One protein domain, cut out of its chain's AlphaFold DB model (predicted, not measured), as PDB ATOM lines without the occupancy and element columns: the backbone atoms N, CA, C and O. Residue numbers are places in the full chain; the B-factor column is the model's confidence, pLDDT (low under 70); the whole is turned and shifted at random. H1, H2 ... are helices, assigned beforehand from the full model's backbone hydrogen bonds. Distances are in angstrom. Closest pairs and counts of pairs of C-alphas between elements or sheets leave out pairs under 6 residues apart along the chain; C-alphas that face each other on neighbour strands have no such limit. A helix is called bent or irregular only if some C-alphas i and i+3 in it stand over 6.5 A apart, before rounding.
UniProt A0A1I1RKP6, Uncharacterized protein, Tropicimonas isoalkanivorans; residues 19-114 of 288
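This is residues 19 to 114 of the 288 residues of an uncharacterized protein of Tropicimonas isoalkanivorans (UniProt A0A1I1RKP6). Helices H1 and H3 cross as an X, with H2 folded back over H1, and H4 folds back beside the far part of the kinked H3. The printed part has 96 residues with four named helices, H1 to H4, and no named strand: all helix. It is compact, with a radius of gyration of the C-alphas of 14.4 A and spans of 48 by 24 by 19 A.

Find C-alpha 19 at (43.234, -43.634, 2.504); H1, residues 19 to 39, runs 31.0 A from there and is only just irregular, C-alphas 33 and 36 being 6.8 A apart. H2 is residues 46 to 57. H3, residues 68 to 93, spans 35.1 A, has a kink of 61 degrees near residue 86 and is irregular, C-alphas 85 and 88 being 7.9 A apart. H4, residues 97 to 110, ends at C-alpha 110, (32.288, -15.415, 6.713).

Look at the hub, H3: its residues 70 to 82 alone touch H1 at a steep tilt of 53 degrees, closest C-alphas Ala 31 and Ala 78, 4.6 A. Hairpin H1 and H2 comes closest at C-alphas Ala 30 and Ala 52, 5.2 A; hairpin H3 and H4 at Gln 91 and Phe 100, 6.1 A. H2 and H4 are apart. O i to N i+4 pairs are within hydrogen-bond range throughout H2 and H4, 13 of 17 in H1, 20 of 22 in H3.

The farthest C-alphas, Ser 63 and Ala 95, are 48.1 A apart. The printed part has no cut, no link is long, and residues 113 to 114 are under 70 in pLDDT.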
ATOM      1  N   ALA A  19      44.123 -44.368   3.399       91.31
ATOM      2  CA  ALA A  19      43.234 -43.634   2.504       91.31
ATOM      3  C   ALA A  19      42.510 -42.494   3.236       91.31
ATOM      4  O   ALA A  19      42.559 -41.358   2.766       91.31
ATOM      5  N   ALA A  20      41.937 -42.758   4.413       91.00
ATOM      6  CA  ALA A  20      41.295 -41.742   5.242       91.00
ATOM      7  C   ALA A  20      42.281 -40.646   5.674       91.00
ATOM      8  O   ALA A  20      41.959 -39.460   5.606       91.00
ATOM      9  N   SER A  21      43.517 -41.015   6.033       94.56
ATOM     10  CA  SER A  21      44.567 -40.042   6.357       94.56
ATOM     11  C   SER A  21      44.944 -39.160   5.166       94.56
ATOM     12  O   SER A  21      45.068 -37.945   5.323       94.56
ATOM     13  N   ARG A  22      45.085 -39.730   3.961       96.50
ATOM     14  CA  ARG A  22      45.339 -38.948   2.735       96.50
ATOM     15  C   ARG A  22      44.171 -38.028   2.396       96.50
ATOM     16  O   ARG A  22      44.390 -36.871   2.046       96.50
ATOM     17  N   PHE A  23      42.944 -38.520   2.537       96.88
ATOM     18  CA  PHE A  23      41.740 -37.727   2.316       96.88
ATOM     19  C   PHE A  23      41.681 -36.539   3.286       96.88
ATOM     20  O   PHE A  23      41.566 -35.398   2.849       96.88
ATOM     21  N   ALA A  24      41.890 -36.776   4.584       97.56
ATOM     22  CA  ALA A  24      41.961 -35.730   5.603       97.56
ATOM     23  C   ALA A  24      43.065 -34.691   5.322       97.56
ATOM     24  O   ALA A  24      42.841 -33.490   5.472       97.56
ATOM     25  N   GLN A  25      44.245 -35.119   4.858       98.00
ATOM     26  CA  GLN A  25      45.313 -34.196   4.451       98.00
ATOM     27  C   GLN A  25      44.890 -33.302   3.281       98.00
ATOM     28  O   GLN A  25      45.198 -32.109   3.288       98.00
ATOM     29  N   ASN A  26      44.168 -33.846   2.299       98.38
ATOM     30  CA  ASN A  26      43.619 -33.059   1.197       98.38
ATOM     31  C   ASN A  26      42.570 -32.052   1.689       98.38
ATOM     32  O   ASN A  26      42.650 -30.882   1.326       98.38
ATOM     33  N   LEU A  27      41.668 -32.443   2.595       98.31
ATOM     34  CA  LEU A  27      40.728 -31.498   3.212       98.31
ATOM     35  C   LEU A  27      41.460 -30.359   3.941       98.31
ATOM     36  O   LEU A  27      41.129 -29.191   3.762       98.31
ATOM     37  N   ILE A  28      42.516 -30.658   4.703       98.50
ATOM     38  CA  ILE A  28      43.324 -29.628   5.379       98.50
ATOM     39  C   ILE A  28      44.039 -28.724   4.371       98.50
ATOM     40  O   ILE A  28      44.132 -27.515   4.588       98.50
ATOM     41  N   ARG A  29      44.551 -29.276   3.265       98.56
ATOM     42  CA  ARG A  29      45.153 -28.479   2.186       98.56
ATOM     43  C   ARG A  29      44.130 -27.528   1.568       98.56
ATOM     44  O   ARG A  29      44.448 -26.350   1.444       98.56
ATOM     45  N   ALA A  30      42.921 -27.999   1.271       98.56
ATOM     46  CA  ALA A  30      41.835 -27.155   0.775       98.56
ATOM     47  C   ALA A  30      41.435 -26.090   1.810       98.56
ATOM     48  O   ALA A  30      41.289 -24.921   1.477       98.56
ATOM     49  N   ALA A  31      41.362 -26.437   3.096       98.25
ATOM     50  CA  ALA A  31      41.065 -25.469   4.151       98.25
ATOM     51  C   ALA A  31      42.128 -24.364   4.242       98.25
ATOM     52  O   ALA A  31      41.798 -23.191   4.409       98.25
ATOM     53  N   ARG A  32      43.412 -24.710   4.077       98.25
ATOM     54  CA  ARG A  32      44.519 -23.740   4.073       98.25
ATOM     55  C   ARG A  32      44.430 -22.732   2.929       98.25
ATOM     56  O   ARG A  32      44.834 -21.593   3.142       98.25
ATOM     57  N   THR A  33      43.905 -23.100   1.756       97.75
ATOM     58  CA  THR A  33      43.731 -22.137   0.647       97.75
ATOM     59  C   THR A  33      42.618 -21.124   0.925       97.75
ATOM     60  O   THR A  33      42.632 -20.033   0.360       97.75
ATOM     61  N   LEU A  34      41.697 -21.442   1.841       97.12
ATOM     62  CA  LEU A  34      40.587 -20.572   2.231       97.12
ATOM     63  C   LEU A  34      40.913 -19.640   3.406       97.12
ATOM     64  O   LEU A  34      40.311 -18.574   3.513       97.12
ATOM     65  N   VAL A  35      41.877 -19.994   4.263       96.94
ATOM     66  CA  VAL A  35      42.305 -19.165   5.410       96.94
ATOM     67  C   VAL A  35      42.610 -17.706   5.018       96.94
ATOM     68  O   VAL A  35      42.105 -16.816   5.704       96.94
ATOM     69  N   PRO A  36      43.330 -17.405   3.914       96.50
ATOM     70  CA  PRO A  36      43.583 -16.023   3.505       96.50
ATOM     71  C   PRO A  36      42.315 -15.197   3.259       96.50
ATOM     72  O   PRO A  36      42.338 -13.987   3.459       96.50
ATOM     73  N   LEU A  37      41.200 -15.821   2.854       95.88
ATOM     74  CA  LEU A  37      39.925 -15.115   2.685       95.88
ATOM     75  C   LEU A  37      39.395 -14.618   4.031       95.88
ATOM     76  O   LEU A  37      38.988 -13.462   4.132       95.88
ATOM     77  N   PHE A  38      39.479 -15.445   5.077       93.94
ATOM     78  CA  PHE A  38      39.121 -15.027   6.430       93.94
ATOM     79  C   PHE A  38      40.032 -13.914   6.958       93.94
ATOM     80  O   PHE A  38      39.538 -12.986   7.596       93.94
ATOM     81  N   GLU A  39      41.334 -13.965   6.668       94.25
ATOM     82  CA  GLU A  39      42.303 -12.948   7.108       94.25
ATOM     83  C   GLU A  39      41.986 -11.548   6.557       94.25
ATOM     84  O   GLU A  39      42.193 -10.556   7.254       94.25
ATOM     85  N   VAL A  40      41.425 -11.460   5.346       95.25
ATOM     86  CA  VAL A  40      40.991 -10.189   4.734       95.25
ATOM     87  C   VAL A  40      39.493  -9.903   4.907       95.25
ATOM     88  O   VAL A  40      38.963  -8.998   4.263       95.25
ATOM     89  N   GLY A  41      38.788 -10.670   5.744       93.56
ATOM     90  CA  GLY A  41      37.363 -10.467   6.017       93.56
ATOM     91  C   GLY A  41      36.431 -10.781   4.841       93.56
ATOM     92  O   GLY A  41      35.320 -10.259   4.782       93.56
ATOM     93  N   ARG A  42      36.866 -11.610   3.886       94.62
ATOM     94  CA  ARG A  42      36.051 -12.046   2.745       94.62
ATOM     95  C   ARG A  42      35.279 -13.317   3.082       94.62
ATOM     96  O   ARG A  42      35.838 -14.271   3.619       94.62
ATOM     97  N   SER A  43      34.001 -13.343   2.710       92.31
ATOM     98  CA  SER A  43      33.169 -14.538   2.834       92.31
ATOM     99  C   SER A  43      33.635 -15.642   1.885       92.31
ATOM    100  O   SER A  43      33.999 -15.386   0.736       92.31
ATOM    101  N   ILE A  44      33.574 -16.878   2.366       92.25
ATOM    102  CA  ILE A  44      33.724 -18.092   1.578       92.25
ATOM    103  C   ILE A  44      32.338 -18.454   1.042       92.25
ATOM    104  O   ILE A  44      31.448 -18.855   1.795       92.25
ATOM    105  N   ASP A  45      32.145 -18.313  -0.264       89.50
ATOM    106  CA  ASP A  45      30.932 -18.760  -0.942       89.50
ATOM    107  C   ASP A  45      31.082 -20.191  -1.497       89.50
ATOM    108  O   ASP A  45      32.126 -20.843  -1.390       89.50
ATOM    109  N   ALA A  46      30.009 -20.710  -2.097       90.44
ATOM    110  CA  ALA A  46      30.018 -22.040  -2.702       90.44
ATOM    111  C   ALA A  46      31.005 -22.155  -3.881       90.44
ATOM    112  O   ALA A  46      31.497 -23.248  -4.153       90.44
ATOM    113  N   ALA A  47      31.292 -21.061  -4.592       92.38
ATOM    114  CA  ALA A  47      32.242 -21.078  -5.699       92.38
ATOM    115  C   ALA A  47      33.680 -21.209  -5.178       92.38
ATOM    116  O   ALA A  47      34.425 -22.043  -5.685       92.38
ATOM    117  N   ALA A  48      34.035 -20.469  -4.125       94.50
ATOM    118  CA  ALA A  48      35.322 -20.569  -3.445       94.50
ATOM    119  C   ALA A  48      35.540 -21.962  -2.837       94.50
ATOM    120  O   ALA A  48      36.608 -22.542  -3.023       94.50
ATOM    121  N   LEU A  49      34.520 -22.532  -2.177       93.88
ATOM    122  CA  LEU A  49      34.583 -23.909  -1.675       93.88
ATOM    123  C   LEU A  49      34.823 -24.917  -2.795       93.88
ATOM    124  O   LEU A  49      35.732 -25.736  -2.691       93.88
ATOM    125  N   ARG A  50      34.025 -24.855  -3.869       95.44
ATOM    126  CA  ARG A  50      34.186 -25.764  -5.007       95.44
ATOM    127  C   ARG A  50      35.580 -25.632  -5.611       95.44
ATOM    128  O   ARG A  50      36.234 -26.646  -5.790       95.44
ATOM    129  N   ALA A  51      36.047 -24.410  -5.861       97.12
ATOM    130  CA  ALA A  51      37.367 -24.174  -6.435       97.12
ATOM    131  C   ALA A  51      38.489 -24.762  -5.564       97.12
ATOM    132  O   ALA A  51      39.379 -25.420  -6.089       97.12
ATOM    133  N   ALA A  52      38.423 -24.591  -4.238       97.94
ATOM    134  CA  ALA A  52      39.403 -25.176  -3.320       97.94
ATOM    135  C   ALA A  52      39.379 -26.714  -3.330       97.94
ATOM    136  O   ALA A  52      40.432 -27.348  -3.265       97.94
ATOM    137  N   MET A  53      38.191 -27.321  -3.425       97.94
ATOM    138  CA  MET A  53      38.055 -28.775  -3.527       97.94
ATOM    139  C   MET A  53      38.573 -29.296  -4.872       97.94
ATOM    140  O   MET A  53      39.374 -30.224  -4.893       97.94
ATOM    141  N   GLU A  54      38.171 -28.693  -5.990       97.88
ATOM    142  CA  GLU A  54      38.587 -29.115  -7.333       97.88
ATOM    143  C   GLU A  54      40.098 -28.977  -7.543       97.88
ATOM    144  O   GLU A  54      40.710 -29.883  -8.103       97.88
ATOM    145  N   ASP A  55      40.711 -27.903  -7.037       97.75
ATOM    146  CA  ASP A  55      42.162 -27.687  -7.095       97.75
ATOM    147  C   ASP A  55      42.938 -28.784  -6.348       97.75
ATOM    148  O   ASP A  55      43.897 -29.356  -6.866       97.75
ATOM    149  N   VAL A  56      42.500 -29.134  -5.135       97.94
ATOM    150  CA  VAL A  56      43.235 -30.086  -4.291       97.94
ATOM    151  C   VAL A  56      42.951 -31.543  -4.652       97.94
ATOM    152  O   VAL A  56      43.862 -32.372  -4.599       97.94
ATOM    153  N   PHE A  57      41.705 -31.870  -5.000       96.31
ATOM    154  CA  PHE A  57      41.298 -33.230  -5.360       96.31
ATOM    155  C   PHE A  57      41.498 -33.542  -6.848       96.31
ATOM    156  O   PHE A  57      41.478 -34.714  -7.220       96.31
ATOM    157  N   GLY A  58      41.701 -32.529  -7.698       96.56
ATOM    158  CA  GLY A  58      41.857 -32.695  -9.145       96.56
ATOM    159  C   GLY A  58      40.601 -33.233  -9.836       96.56
ATOM    160  O   GLY A  58      40.705 -33.870 -10.883       96.56
ATOM    161  N   ALA A  59      39.424 -33.045  -9.232       94.75
ATOM    162  CA  ALA A  59      38.177 -33.660  -9.668       94.75
ATOM    163  C   ALA A  59      36.964 -32.772  -9.352       94.75
ATOM    164  O   ALA A  59      36.914 -32.150  -8.290       94.75
ATOM    165  N   SER A  60      35.976 -32.746 -10.255       93.31
ATOM    166  CA  SER A  60      34.744 -31.955 -10.119       93.31
ATOM    167  C   SER A  60      33.793 -32.500  -9.049       93.31
ATOM    168  O   SER A  60      33.876 -33.670  -8.661       93.31
ATOM    169  N   ASP A  61      32.807 -31.688  -8.656       88.50
ATOM    170  CA  ASP A  61      31.728 -32.073  -7.724       88.50
ATOM    171  C   ASP A  61      30.773 -33.165  -8.258       88.50
ATOM    172  O   ASP A  61      29.914 -33.658  -7.526       88.50
ATOM    173  N   THR A  62      30.941 -33.580  -9.516       91.19
ATOM    174  CA  THR A  62      30.194 -34.664 -10.178       91.19
ATOM    175  C   THR A  62      30.981 -35.967 -10.316       91.19
ATOM    176  O   THR A  62      30.420 -36.980 -10.727       91.19
ATOM    177  N   SER A  63      32.272 -35.967  -9.975       91.62
ATOM    178  CA  SER A  63      33.165 -37.127 -10.137       91.62
ATOM    179  C   SER A  63      32.983 -38.215  -9.072       91.62
ATOM    180  O   SER A  63      33.421 -39.347  -9.266       91.62
ATOM    181  N   GLY A  64      32.383 -37.867  -7.929       91.25
ATOM    182  CA  GLY A  64      32.301 -38.729  -6.749       91.25
ATOM    183  C   GLY A  64      33.583 -38.791  -5.909       91.25
ATOM    184  O   GLY A  64      33.589 -39.474  -4.889       91.25
ATOM    185  N   ALA A  65      34.652 -38.078  -6.288       92.12
ATOM    186  CA  ALA A  65      35.899 -38.023  -5.515       92.12
ATOM    187  C   ALA A  65      35.746 -37.295  -4.166       92.12
ATOM    188  O   ALA A  65      36.526 -37.532  -3.247       92.12
ATOM    189  N   TRP A  66      34.756 -36.410  -4.064       94.31
ATOM    190  CA  TRP A  66      34.345 -35.701  -2.856       94.31
ATOM    191  C   TRP A  66      32.867 -35.313  -2.984       94.31
ATOM    192  O   TRP A  66      32.317 -35.259  -4.088       94.31
ATOM    193  N   VAL A  67      32.214 -35.038  -1.857       91.06
ATOM    194  CA  VAL A  67      30.829 -34.553  -1.796       91.06
ATOM    195  C   VAL A  67      30.749 -33.205  -1.084       91.06
ATOM    196  O   VAL A  67      31.649 -32.801  -0.354       91.06
ATOM    197  N   TRP A  68      29.626 -32.497  -1.229       89.31
ATOM    198  CA  TRP A  68      29.429 -31.190  -0.582       89.31
ATOM    199  C   TRP A  68      29.579 -31.213   0.942       89.31
ATOM    200  O   TRP A  68      29.981 -30.209   1.520       89.31
ATOM    201  N   LYS A  69      29.316 -32.356   1.584       87.31
ATOM    202  CA  LYS A  69      29.605 -32.545   3.009       87.31
ATOM    203  C   LYS A  69      31.085 -32.302   3.322       87.31
ATOM    204  O   LYS A  69      31.378 -31.580   4.266       87.31
ATOM    205  N   ASP A  70      31.991 -32.833   2.508       91.94
ATOM    206  CA  ASP A  70      33.437 -32.680   2.692       91.94
ATOM    207  C   ASP A  70      33.858 -31.216   2.512       91.94
ATOM    208  O   ASP A  70      34.665 -30.695   3.275       91.94
ATOM    209  N   ALA A  71      33.244 -30.509   1.555       92.62
ATOM    210  CA  ALA A  71      33.472 -29.077   1.360       92.62
ATOM    211  C   ALA A  71      33.016 -28.237   2.572       92.62
ATOM    212  O   ALA A  71      33.649 -27.237   2.914       92.62
ATOM    213  N   TYR A  72      31.944 -28.643   3.256       90.38
ATOM    214  CA  TYR A  72      31.532 -28.010   4.510       90.38
ATOM    215  C   TYR A  72      32.487 -28.339   5.666       90.38
ATOM    216  O   TYR A  72      32.824 -27.441   6.437       90.38
ATOM    217  N   GLU A  73      33.008 -29.569   5.747       92.12
ATOM    218  CA  GLU A  73      34.080 -29.906   6.699       92.12
ATOM    219  C   GLU A  73      35.335 -29.058   6.445       92.12
ATOM    220  O   GLU A  73      35.950 -28.574   7.391       92.12
ATOM    221  N   VAL A  74      35.672 -28.771   5.184       96.25
ATOM    222  CA  VAL A  74      36.757 -27.845   4.817       96.25
ATOM    223  C   VAL A  74      36.521 -26.424   5.342       96.25
ATOM    224  O   VAL A  74      37.463 -25.802   5.838       96.25
ATOM    225  N   ALA A  75      35.287 -25.914   5.297       94.38
ATOM    226  CA  ALA A  75      34.955 -24.610   5.877       94.38
ATOM    227  C   ALA A  75      35.149 -24.588   7.405       94.38
ATOM    228  O   ALA A  75      35.735 -23.642   7.938       94.38
ATOM    229  N   GLU A  76      34.713 -25.639   8.107       93.94
ATOM    230  CA  GLU A  76      34.925 -25.784   9.555       93.94
ATOM    231  C   GLU A  76      36.416 -25.885   9.900       93.94
ATOM    232  O   GLU A  76      36.902 -25.202  10.802       93.94
ATOM    233  N   VAL A  77      37.176 -26.685   9.149       97.19
ATOM    234  CA  VAL A  77      38.626 -26.816   9.339       97.19
ATOM    235  C   VAL A  77      39.321 -25.475   9.097       97.19
ATOM    236  O   VAL A  77      40.211 -25.111   9.862       97.19
ATOM    237  N   ALA A  78      38.897 -24.686   8.107       97.44
ATOM    238  CA  ALA A  78      39.446 -23.349   7.879       97.44
ATOM    239  C   ALA A  78      39.192 -22.409   9.078       97.44
ATOM    240  O   ALA A  78      40.084 -21.650   9.464       97.44
ATOM    241  N   GLN A  79      38.023 -22.499   9.724       96.25
ATOM    242  CA  GLN A  79      37.740 -21.769  10.968       96.25
ATOM    243  C   GLN A  79      38.638 -22.243  12.121       96.25
ATOM    244  O   GLN A  79      39.201 -21.414  12.837       96.25
ATOM    245  N   ILE A  80      38.843 -23.555  12.276       96.94
ATOM    246  CA  ILE A  80      39.750 -24.121  13.291       96.94
ATOM    247  C   ILE A  80      41.196 -23.662  13.055       96.94
ATOM    248  O   ILE A  80      41.909 -23.345  14.010       96.94
ATOM    249  N   LEU A  81      41.644 -23.576  11.799       97.50
ATOM    250  CA  LEU A  81      42.965 -23.049  11.451       97.50
ATOM    251  C   LEU A  81      43.088 -21.553  11.788       97.50
ATOM    252  O   LEU A  81      44.107 -21.146  12.351       97.50
ATOM    253  N   MET A  82      42.049 -20.749  11.537       96.19
ATOM    254  CA  MET A  82      42.003 -19.347  11.980       96.19
ATOM    255  C   MET A  82      42.095 -19.227  13.504       96.19
ATOM    256  O   MET A  82      42.898 -18.442  14.011       96.19
ATOM    257  N   LEU A  83      41.331 -20.033  14.246       95.25
ATOM    258  CA  LEU A  83      41.379 -20.072  15.710       95.25
ATOM    259  C   LEU A  83      42.748 -20.510  16.234       95.25
ATOM    260  O   LEU A  83      43.274 -19.918  17.172       95.25
ATOM    261  N   THR A  84      43.354 -21.509  15.598       93.25
ATOM    262  CA  THR A  84      44.699 -21.993  15.930       93.25
ATOM    263  C   THR A  84      45.732 -20.880  15.809       93.25
ATOM    264  O   THR A  84      46.607 -20.748  16.661       93.25
ATOM    265  N   ARG A  85      45.645 -20.093  14.734       94.75
ATOM    266  CA  ARG A  85      46.642 -19.077  14.402       94.75
ATOM    267  C   ARG A  85      46.434 -17.771  15.168       94.75
ATOM    268  O   ARG A  85      47.410 -17.153  15.583       94.75
ATOM    269  N   TYR A  86      45.182 -17.359  15.356       95.25
ATOM    270  CA  TYR A  86      44.836 -16.021  15.846       95.25
ATOM    271  C   TYR A  86      43.989 -16.016  17.121       95.25
ATOM    272  O   TYR A  86      43.826 -14.962  17.727       95.25
ATOM    273  N   GLY A  87      43.467 -17.157  17.572       94.25
ATOM    274  CA  GLY A  87      42.503 -17.231  18.674       94.25
ATOM    275  C   GLY A  87      43.011 -16.631  19.986       94.25
ATOM    276  O   GLY A  87      42.311 -15.831  20.600       94.25
ATOM    277  N   ALA A  88      44.254 -16.930  20.373       94.06
ATOM    278  CA  ALA A  88      44.874 -16.337  21.562       94.06
ATOM    279  C   ALA A  88      45.068 -14.814  21.440       94.06
ATOM    280  O   ALA A  88      44.915 -14.088  22.422       94.06
ATOM    281  N   LEU A  89      45.372 -14.309  20.237       94.69
ATOM    282  CA  LEU A  89      45.472 -12.871  19.981       94.69
ATOM    283  C   LEU A  89      44.095 -12.202  20.079       94.69
ATOM    284  O   LEU A  89      43.961 -11.208  20.790       94.69
ATOM    285  N   LEU A  90      43.075 -12.775  19.431       93.25
ATOM    286  CA  LEU A  90      41.692 -12.290  19.486       93.25
ATOM    287  C   LEU A  90      41.180 -12.240  20.929       93.25
ATOM    288  O   LEU A  90      40.598 -11.242  21.348       93.25
ATOM    289  N   GLN A  91      41.449 -13.287  21.715       92.38
ATOM    290  CA  GLN A  91      41.052 -13.343  23.120       92.38
ATOM    291  C   GLN A  91      41.754 -12.269  23.961       92.38
ATOM    292  O   GLN A  91      41.119 -11.658  24.813       92.38
ATOM    293  N   ARG A  92      43.043 -11.997  23.709       93.50
ATOM    294  CA  ARG A  92      43.801 -10.938  24.398       93.50
ATOM    295  C   ARG A  92      43.357  -9.524  24.020       93.50
ATOM    296  O   ARG A  92      43.450  -8.625  24.847       93.50
ATOM    297  N   GLN A  93      42.925  -9.315  22.777       93.44
ATOM    298  CA  GLN A  93      42.458  -8.014  22.286       93.44
ATOM    299  C   GLN A  93      41.022  -7.696  22.713       93.44
ATOM    300  O   GLN A  93      40.640  -6.527  22.784       93.44
ATOM    301  N   ALA A  94      40.211  -8.715  22.987       93.62
ATOM    302  CA  ALA A  94      38.842  -8.529  23.428       93.62
ATOM    303  C   ALA A  94      38.786  -7.994  24.868       93.62
ATOM    304  O   ALA A  94      39.158  -8.675  25.818       93.62
ATOM    305  N   ALA A  95      38.244  -6.786  25.039       91.38
ATOM    306  CA  ALA A  95      38.073  -6.170  26.359       91.38
ATOM    307  C   ALA A  95      37.063  -6.914  27.255       91.38
ATOM    308  O   ALA A  95      37.095  -6.775  28.475       91.38
ATOM    309  N   THR A  96      36.141  -7.676  26.658       93.69
ATOM    310  CA  THR A  96      35.095  -8.427  27.363       93.69
ATOM    311  C   THR A  96      34.800  -9.756  26.658       93.69
ATOM    312  O   THR A  96      35.023  -9.867  25.446       93.69
ATOM    313  N   PRO A  97      34.218 -10.752  27.359       90.25
ATOM    314  CA  PRO A  97      33.726 -11.979  26.728       90.25
ATOM    315  C   PRO A  97      32.726 -11.723  25.592       90.25
ATOM    316  O   PRO A  97      32.773 -12.397  24.567       90.25
ATOM    317  N   GLN A  98      31.868 -10.706  25.739       93.31
ATOM    318  CA  GLN A  98      30.924 -10.275  24.702       93.31
ATOM    319  C   GLN A  98      31.659  -9.799  23.441       93.31
ATOM    320  O   GLN A  98      31.303 -10.195  22.337       93.31
ATOM    321  N   ALA A  99      32.704  -8.976  23.594       95.81
ATOM    322  CA  ALA A  99      33.488  -8.485  22.463       95.81
ATOM    323  C   ALA A  99      34.206  -9.631  21.735       95.81
ATOM    324  O   ALA A  99      34.235  -9.648  20.505       95.81
ATOM    325  N   PHE A 100      34.732 -10.606  22.484       95.19
ATOM    326  CA  PHE A 100      35.313 -11.814  21.902       95.19
ATOM    327  C   PHE A 100      34.264 -12.597  21.106       95.19
ATOM    328  O   PHE A 100      34.499 -12.911  19.941       95.19
ATOM    329  N   LEU A 101      33.083 -12.842  21.685       94.81
ATOM    330  CA  LEU A 101      31.983 -13.517  20.994       94.81
ATOM    331  C   LEU A 101      31.579 -12.783  19.708       94.81
ATOM    332  O   LEU A 101      31.459 -13.428  18.675       94.81
ATOM    333  N   THR A 102      31.483 -11.451  19.715       95.69
ATOM    334  CA  THR A 102      31.193 -10.671  18.499       95.69
ATOM    335  C   THR A 102      32.261 -10.849  17.412       95.69
ATOM    336  O   THR A 102      31.929 -10.917  16.229       95.69
ATOM    337  N   MET A 103      33.548 -10.948  17.769       95.75
ATOM    338  CA  MET A 103      34.601 -11.261  16.790       95.75
ATOM    339  C   MET A 103      34.420 -12.670  16.207       95.75
ATOM    340  O   MET A 103      34.556 -12.859  14.997       95.75
ATOM    341  N   ILE A 104      34.066 -13.643  17.052       96.12
ATOM    342  CA  ILE A 104      33.793 -15.021  16.635       96.12
ATOM    343  C   ILE A 104      32.548 -15.109  15.738       96.12
ATOM    344  O   ILE A 104      32.578 -15.801  14.724       96.12
ATOM    345  N   GLU A 105      31.473 -14.387  16.054       94.50
ATOM    346  CA  GLU A 105      30.255 -14.310  15.236       94.50
ATOM    347  C   GLU A 105      30.535 -13.718  13.853       94.50
ATOM    348  O   GLU A 105      30.046 -14.233  12.849       94.50
ATOM    349  N   ARG A 106      31.381 -12.681  13.778       94.38
ATOM    350  CA  ARG A 106      31.827 -12.120  12.496       94.38
ATOM    351  C   ARG A 106      32.578 -13.156  11.669       94.38
ATOM    352  O   ARG A 106      32.240 -13.336  10.506       94.38
ATOM    353  N   LEU A 107      33.536 -13.872  12.268       94.12
ATOM    354  CA  LEU A 107      34.244 -14.964  11.593       94.12
ATOM    355  C   LEU A 107      33.278 -16.072  11.143       94.12
ATOM    356  O   LEU A 107      33.404 -16.592  10.035       94.12
ATOM    357  N   ALA A 108      32.282 -16.406  11.963       92.38
ATOM    358  CA  ALA A 108      31.264 -17.387  11.614       92.38
ATOM    359  C   ALA A 108      30.414 -16.945  10.408       92.38
ATOM    360  O   ALA A 108      30.175 -17.766   9.527       92.38
ATOM    361  N   CYS A 109      30.030 -15.662  10.315       91.56
ATOM    362  CA  CYS A 109      29.298 -15.117   9.158       91.56
ATOM    363  C   CYS A 109      30.132 -15.086   7.857       91.56
ATOM    364  O   CYS A 109      29.558 -14.912   6.781       91.56
ATOM    365  N   LEU A 110      31.457 -15.270   7.914       92.38
ATOM    366  CA  LEU A 110      32.288 -15.415   6.713       92.38
ATOM    367  C   LEU A 110      32.260 -16.835   6.139       92.38
ATOM    368  O   LEU A 110      32.608 -17.015   4.976       92.38
ATOM    369  N   ALA A 111      31.879 -17.846   6.920       88.69
ATOM    370  CA  ALA A 111      31.721 -19.202   6.410       88.69
ATOM    371  C   ALA A 111      30.368 -19.350   5.689       88.69
ATOM    372  O   ALA A 111      29.401 -18.660   6.030       88.69
ATOM    373  N   PRO A 112      30.264 -20.244   4.692       81.06
ATOM    374  CA  PRO A 112      29.026 -20.418   3.953       81.06
ATOM    375  C   PRO A 112      27.915 -20.892   4.889       81.06
ATOM    376  O   PRO A 112      28.062 -21.873   5.615       81.06
ATOM    377  N   SER A 113      26.760 -20.226   4.830       63.62
ATOM    378  CA  SER A 113      25.546 -20.762   5.438       63.62
ATOM    379  C   SER A 113      25.110 -21.990   4.635       63.62
ATOM    380  O   SER A 113      25.040 -21.942   3.404       63.62
ATOM    381  N   HIS A 114      24.845 -23.114   5.309       57.66
ATOM    382  CA  HIS A 114      24.450 -24.381   4.679       57.66
ATOM    383  C   HIS A 114      23.014 -24.266   4.114       57.66
ATOM    384  O   HIS A 114      22.058 -24.814   4.657       57.66
TER     385      HIS A 114